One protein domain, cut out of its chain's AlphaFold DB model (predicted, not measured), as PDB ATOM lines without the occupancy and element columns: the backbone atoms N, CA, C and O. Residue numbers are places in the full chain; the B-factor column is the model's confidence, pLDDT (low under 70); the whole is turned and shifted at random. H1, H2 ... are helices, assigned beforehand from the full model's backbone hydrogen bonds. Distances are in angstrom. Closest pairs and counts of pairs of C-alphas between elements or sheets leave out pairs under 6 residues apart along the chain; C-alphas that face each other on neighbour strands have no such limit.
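This is residues 183 to 235 of the 424 residues of an uncharacterized protein of Macrostomum lignano (UniProt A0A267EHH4). Two helices of similar length cross steeply as a lopsided X, the middle of H1 packing on the later half of H2. A long loop, residues 200 to 212, joins the end of H1 to the start of H2, away from the crossing. The printed part has 53 residues with two named helices, H1 then H2, and no named strand; the class is all helix. It is compact, with a radius of gyration of the C-alphas of 11.2 A and spans of 31 by 23 by 14 A.

H1, residues 183 to 199, and H2, residues 213 to 230, touch, their closest C-alphas being those of Ala 191 and Ala 226, 5.1 A apart. H2 touches H1 with residues 222 to 230 alone. They run opposite ways at a steep tilt of 66 degrees. In both helices every O i to N i+4 pair is within hydrogen-bond range.

H1 begins at C-alpha 183 (45.051, -5.499, -20.451) and is 24.3 A long from first to last C-alpha. H2, 25.9 A long, ends at C-alpha 230 (40.980, -2.220, -11.461).

The C-alphas farthest apart, of Thr 207 and Gly 231, are 33.0 A apart. The 13-residue link is long. The printed part has no cut. The pLDDT is under 70 at residues 200, 210 and 230 to 235.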
ATOM      1  N   GLU A 183      46.013  -5.783 -21.516       70.81
ATOM      2  CA  GLU A 183      45.051  -5.499 -20.451       70.81
ATOM      3  C   GLU A 183      45.259  -4.104 -19.837       70.81
ATOM      4  O   GLU A 183      44.319  -3.313 -19.766       70.81
ATOM      5  N   CYS A 184      46.499  -3.745 -19.488       72.50
ATOM      6  CA  CYS A 184      46.847  -2.418 -18.967       72.50
ATOM      7  C   CYS A 184      46.552  -1.310 -20.000       72.50
ATOM      8  O   CYS A 184      45.909  -0.306 -19.688       72.50
ATOM      9  N   LYS A 185      46.906  -1.535 -21.274       76.94
ATOM     10  CA  LYS A 185      46.546  -0.658 -22.403       76.94
ATOM     11  C   LYS A 185      45.027  -0.516 -22.561       76.94
ATOM     12  O   LYS A 185      44.546   0.580 -22.848       76.94
ATOM     13  N   ALA A 186      44.255  -1.591 -22.392       80.94
ATOM     14  CA  ALA A 186      42.793  -1.551 -22.462       80.94
ATOM     15  C   ALA A 186      42.169  -0.797 -21.272       80.94
ATOM     16  O   ALA A 186      41.245  -0.002 -21.468       80.94
ATOM     17  N   LEU A 187      42.706  -0.991 -20.066       82.38
ATOM     18  CA  LEU A 187      42.291  -0.320 -18.835       82.38
ATOM     19  C   LEU A 187      42.548   1.192 -18.891       82.38
ATOM     20  O   LEU A 187      41.628   1.967 -18.644       82.38
ATOM     21  N   LEU A 188      43.747   1.624 -19.298       82.56
ATOM     22  CA  LEU A 188      44.078   3.046 -19.471       82.56
ATOM     23  C   LEU A 188      43.167   3.714 -20.517       82.56
ATOM     24  O   LEU A 188      42.648   4.804 -20.286       82.56
ATOM     25  N   ARG A 189      42.870   3.029 -21.634       87.25
ATOM     26  CA  ARG A 189      41.889   3.497 -22.636       87.25
ATOM     27  C   ARG A 189      40.459   3.574 -22.086       87.25
ATOM     28  O   ARG A 189      39.689   4.420 -22.533       87.25
ATOM     29  N   ARG A 190      40.076   2.698 -21.148       85.50
ATOM     30  CA  ARG A 190      38.776   2.758 -20.454       85.50
ATOM     31  C   ARG A 190      38.724   3.959 -19.510       85.50
ATOM     32  O   ARG A 190      37.800   4.750 -19.636       85.50
ATOM     33  N   ALA A 191      39.736   4.124 -18.660       87.06
ATOM     34  CA  ALA A 191      39.867   5.251 -17.739       87.06
ATOM     35  C   ALA A 191      39.854   6.606 -18.466       87.06
ATOM     36  O   ALA A 191      39.118   7.506 -18.070       87.06
ATOM     37  N   TYR A 192      40.599   6.724 -19.571       87.94
ATOM     38  CA  TYR A 192      40.622   7.928 -20.404       87.94
ATOM     39  C   TYR A 192      39.245   8.283 -20.979       87.94
ATOM     40  O   TYR A 192      38.828   9.433 -20.874       87.94
ATOM     41  N   ARG A 193      38.522   7.304 -21.549       87.88
ATOM     42  CA  ARG A 193      37.159   7.536 -22.057       87.88
ATOM     43  C   ARG A 193      36.231   8.000 -20.943       87.88
ATOM     44  O   ARG A 193      35.665   9.071 -21.072       87.88
ATOM     45  N   THR A 194      36.193   7.283 -19.818       86.81
ATOM     46  CA  THR A 194      35.377   7.662 -18.655       86.81
ATOM     47  C   THR A 194      35.637   9.104 -18.203       86.81
ATOM     48  O   THR A 194      34.683   9.840 -17.994       86.81
ATOM     49  N   LEU A 195      36.898   9.553 -18.135       86.75
ATOM     50  CA  LEU A 195      37.219  10.945 -17.786       86.75
ATOM     51  C   LEU A 195      36.833  11.962 -18.872       86.75
ATOM     52  O   LEU A 195      36.432  13.073 -18.536       86.75
ATOM     53  N   LYS A 196      36.953  11.618 -20.162       86.19
ATOM     54  CA  LYS A 196      36.518  12.498 -21.259       86.19
ATOM     55  C   LYS A 196      34.989  12.622 -21.312       86.19
ATOM     56  O   LYS A 196      34.480  13.722 -21.510       86.19
ATOM     57  N   ASP A 197      34.279  11.524 -21.075       84.75
ATOM     58  CA  ASP A 197      32.817  11.475 -21.000       84.75
ATOM     59  C   ASP A 197      32.298  12.260 -19.773       84.75
ATOM     60  O   ASP A 197      31.307  12.978 -19.876       84.75
ATOM     61  N   GLU A 198      32.997  12.186 -18.630       84.06
ATOM     62  CA  GLU A 198      32.703  12.955 -17.407       84.06
ATOM     63  C   GLU A 198      32.984  14.461 -17.550       84.06
ATOM     64  O   GLU A 198      32.234  15.278 -17.017       84.06
ATOM     65  N   LEU A 199      34.070  14.848 -18.234       79.19
ATOM     66  CA  LEU A 199      34.527  16.242 -18.283       79.19
ATOM     67  C   LEU A 199      33.953  17.037 -19.468       79.19
ATOM     68  O   LEU A 199      33.956  18.266 -19.429       79.19
ATOM     69  N   SER A 200      33.468  16.373 -20.525       66.88
ATOM     70  CA  SER A 200      32.910  16.953 -21.771       66.88
ATOM     71  C   SER A 200      33.827  17.897 -22.582       66.88
ATOM     72  O   SER A 200      33.462  18.342 -23.669       66.88
ATOM     73  N   SER A 201      35.044  18.138 -22.095       76.88
ATOM     74  CA  SER A 201      36.161  18.815 -22.760       76.88
ATOM     75  C   SER A 201      37.257  17.797 -23.078       76.88
ATOM     76  O   SER A 201      37.331  16.732 -22.459       76.88
ATOM     77  N   ASP A 202      38.157  18.128 -24.004       79.38
ATOM     78  CA  ASP A 202      39.406  17.383 -24.132       79.38
ATOM     79  C   ASP A 202      40.232  17.487 -22.841       79.38
ATOM     80  O   ASP A 202      40.354  18.554 -22.235       79.38
ATOM     81  N   LEU A 203      40.732  16.332 -22.393       83.06
ATOM     82  CA  LEU A 203      41.445  16.166 -21.123       83.06
ATOM     83  C   LEU A 203      42.940  16.507 -21.247       83.06
ATOM     84  O   LEU A 203      43.562  16.864 -20.252       83.06
ATOM     85  N   PHE A 204      43.493  16.404 -22.458       86.19
ATOM     86  CA  PHE A 204      44.847  16.832 -22.815       86.19
ATOM     87  C   PHE A 204      44.775  18.076 -23.702       86.19
ATOM     88  O   PHE A 204      43.920  18.166 -24.583       86.19
ATOM     89  N   ASP A 205      45.714  18.998 -23.512       85.31
ATOM     90  CA  ASP A 205      45.926  20.125 -24.412       85.31
ATOM     91  C   ASP A 205      46.906  19.708 -25.515       85.31
ATOM     92  O   ASP A 205      48.125  19.675 -25.321       85.31
ATOM     93  N   PHE A 206      46.358  19.382 -26.685       84.81
ATOM     94  CA  PHE A 206      47.127  18.982 -27.865       84.81
ATOM     95  C   PHE A 206      47.884  20.142 -28.540       84.81
ATOM     96  O   PHE A 206      48.635  19.894 -29.482       84.81
ATOM     97  N   THR A 207      47.723  21.391 -28.080       88.06
ATOM     98  CA  THR A 207      48.559  22.523 -28.528       88.06
ATOM     99  C   THR A 207      49.908  22.578 -27.802       88.06
ATOM    100  O   THR A 207      50.817  23.284 -28.237       88.06
ATOM    101  N   LEU A 208      50.065  21.798 -26.724       81.44
ATOM    102  CA  LEU A 208      51.256  21.742 -25.882       81.44
ATOM    103  C   LEU A 208      51.918  20.349 -25.921       81.44
ATOM    104  O   LEU A 208      51.240  19.338 -26.107       81.44
ATOM    105  N   PRO A 209      53.246  20.250 -25.709       76.69
ATOM    106  CA  PRO A 209      53.929  18.959 -25.628       76.69
ATOM    107  C   PRO A 209      53.449  18.137 -24.420       76.69
ATOM    108  O   PRO A 209      52.936  18.679 -23.439       76.69
ATOM    109  N   PHE A 210      53.664  16.819 -24.445       65.81
ATOM    110  CA  PHE A 210      53.275  15.933 -23.337       65.81
ATOM    111  C   PHE A 210      53.955  16.299 -22.002       65.81
ATOM    112  O   PHE A 210      53.344  16.180 -20.945       65.81
ATOM    113  N   SER A 211      55.184  16.820 -22.054       82.12
ATOM    114  CA  SER A 211      55.933  17.325 -20.894       82.12
ATOM    115  C   SER A 211      55.367  18.614 -20.283       82.12
ATOM    116  O   SER A 211      55.818  19.033 -19.216       82.12
ATOM    117  N   ALA A 212      54.378  19.261 -20.910       74.31
ATOM    118  CA  ALA A 212      53.696  20.397 -20.310       74.31
ATOM    119  C   ALA A 212      52.908  19.955 -19.068       74.31
ATOM    120  O   ALA A 212      52.189  18.956 -19.088       74.31
ATOM    121  N   ARG A 213      52.986  20.741 -17.987       80.62
ATOM    122  CA  ARG A 213      52.396  20.401 -16.678       80.62
ATOM    123  C   ARG A 213      50.904  20.044 -16.743       80.62
ATOM    124  O   ARG A 213      50.457  19.212 -15.960       80.62
ATOM    125  N   VAL A 214      50.144  20.634 -17.669       82.12
ATOM    126  CA  VAL A 214      48.726  20.297 -17.893       82.12
ATOM    127  C   VAL A 214      48.542  18.872 -18.423       82.12
ATOM    128  O   VAL A 214      47.696  18.145 -17.912       82.12
ATOM    129  N   ASN A 215      49.393  18.437 -19.355       84.44
ATOM    130  CA  ASN A 215      49.349  17.111 -19.968       84.44
ATOM    131  C   ASN A 215      49.886  16.024 -19.026       84.44
ATOM    132  O   ASN A 215      49.311  14.941 -18.961       84.44
ATOM    133  N   LEU A 216      50.895  16.335 -18.207       80.31
ATOM    134  CA  LEU A 216      51.311  15.456 -17.107       80.31
ATOM    135  C   LEU A 216      50.178  15.282 -16.077       80.31
ATOM    136  O   LEU A 216      49.778  14.160 -15.785       80.31
ATOM    137  N   THR A 217      49.557  16.384 -15.631       82.69
ATOM    138  CA  THR A 217      48.411  16.344 -14.695       82.69
ATOM    139  C   THR A 217      47.210  15.576 -15.275       82.69
ATOM    140  O   THR A 217      46.465  14.924 -14.542       82.69
ATOM    141  N   ALA A 218      47.002  15.641 -16.593       84.19
ATOM    142  CA  ALA A 218      45.995  14.855 -17.300       84.19
ATOM    143  C   ALA A 218      46.334  13.355 -17.312       84.19
ATOM    144  O   ALA A 218      45.460  12.528 -17.042       84.19
ATOM    145  N   ALA A 219      47.598  12.995 -17.559       82.94
ATOM    146  CA  ALA A 219      48.072  11.615 -17.505       82.94
ATOM    147  C   ALA A 219      47.927  11.011 -16.097       82.94
ATOM    148  O   ALA A 219      47.387   9.910 -15.971       82.94
ATOM    149  N   ASP A 220      48.302  11.747 -15.047       81.69
ATOM    150  CA  ASP A 220      48.141  11.318 -13.651       81.69
ATOM    151  C   ASP A 220      46.674  11.003 -13.320       81.69
ATOM    152  O   ASP A 220      46.370   9.947 -12.765       81.69
ATOM    153  N   ARG A 221      45.732  11.854 -13.758       85.88
ATOM    154  CA  ARG A 221      44.286  11.609 -13.599       85.88
ATOM    155  C   ARG A 221      43.829  10.329 -14.303       85.88
ATOM    156  O   ARG A 221      43.053   9.570 -13.722       85.88
ATOM    157  N   VAL A 222      44.307  10.060 -15.522       85.75
ATOM    158  CA  VAL A 222      44.005   8.811 -16.253       85.75
ATOM    159  C   VAL A 222      44.570   7.593 -15.519       85.75
ATOM    160  O   VAL A 222      43.885   6.575 -15.409       85.75
ATOM    161  N   ILE A 223      45.787   7.699 -14.985       82.69
ATOM    162  CA  ILE A 223      46.454   6.641 -14.219       82.69
ATOM    163  C   ILE A 223      45.707   6.362 -12.906       82.69
ATOM    164  O   ILE A 223      45.436   5.202 -12.595       82.69
ATOM    165  N   ASP A 224      45.300   7.388 -12.162       82.50
ATOM    166  CA  ASP A 224      44.549   7.222 -10.914       82.50
ATOM    167  C   ASP A 224      43.128   6.699 -11.150       82.50
ATOM    168  O   ASP A 224      42.668   5.816 -10.421       82.50
ATOM    169  N   ARG A 225      42.450   7.134 -12.220       83.50
ATOM    170  CA  ARG A 225      41.163   6.547 -12.618       83.50
ATOM    171  C   ARG A 225      41.320   5.090 -13.073       83.50
ATOM    172  O   ARG A 225      40.444   4.277 -12.792       83.50
ATOM    173  N   ALA A 226      42.443   4.718 -13.691       82.56
ATOM    174  CA  ALA A 226      42.758   3.323 -14.008       82.56
ATOM    175  C   ALA A 226      43.001   2.473 -12.746       82.56
ATOM    176  O   ALA A 226      42.459   1.372 -12.660       82.56
ATOM    177  N   LYS A 227      43.725   2.992 -11.739       78.31
ATOM    178  CA  LYS A 227      43.873   2.340 -10.418       78.31
ATOM    179  C   LYS A 227      42.503   2.101  -9.768       78.31
ATOM    180  O   LYS A 227      42.213   0.979  -9.361       78.31
ATOM    181  N   GLN A 228      41.635   3.118  -9.739       81.69
ATOM    182  CA  GLN A 228      40.267   3.009  -9.204       81.69
ATOM    183  C   GLN A 228      39.415   1.954  -9.931       81.69
ATOM    184  O   GLN A 228      38.624   1.267  -9.292       81.69
ATOM    185  N   LEU A 229      39.563   1.822 -11.254       79.31
ATOM    186  CA  LEU A 229      38.766   0.899 -12.074       79.31
ATOM    187  C   LEU A 229      39.216  -0.571 -12.007       79.31
ATOM    188  O   LEU A 229      38.445  -1.435 -12.422       79.31
ATOM    189  N   ALA A 230      40.431  -0.860 -11.526       69.94
ATOM    190  CA  ALA A 230      40.980  -2.220 -11.461       69.94
ATOM    191  C   ALA A 230      41.352  -2.702 -10.046       69.94
ATOM    192  O   ALA A 230      41.590  -3.891  -9.853       69.94
ATOM    193  N   GLY A 231      41.441  -1.813  -9.052       63.81
ATOM    194  CA  GLY A 231      41.900  -2.137  -7.693       63.81
ATOM    195  C   GLY A 231      43.419  -2.338  -7.590       63.81
ATOM    196  O   GLY A 231      44.035  -1.865  -6.640       63.81
ATOM    197  N   HIS A 232      44.042  -2.952  -8.600       59.22
ATOM    198  CA  HIS A 232      45.489  -2.965  -8.815       59.22
ATOM    199  C   HIS A 232      45.817  -2.642 -10.281       59.22
ATOM    200  O   HIS A 232      45.113  -3.061 -11.197       59.22
ATOM    201  N   LEU A 233      46.902  -1.903 -10.526       56.81
ATOM    202  CA  LEU A 233      47.395  -1.649 -11.883       56.81
ATOM    203  C   LEU A 233      48.420  -2.743 -12.259       56.81
ATOM    204  O   LEU A 233      49.341  -2.948 -11.469       56.81
ATOM    205  N   PRO A 234      48.336  -3.425 -13.424       51.53
ATOM    206  CA  PRO A 234      49.228  -4.546 -13.793       51.53
ATOM    207  C   PRO A 234      50.715  -4.212 -14.045       51.53
ATOM    208  O   PRO A 234      51.401  -4.940 -14.760       51.53
ATOM    209  N   CYS A 235      51.217  -3.097 -13.516       56.91
ATOM    210  CA  CYS A 235      52.602  -2.644 -13.645       56.91
ATOM    211  C   CYS A 235      53.068  -2.075 -12.294       56.91
ATOM    212  O   CYS A 235      53.231  -0.865 -12.145       56.91
TER     213      CYS A 235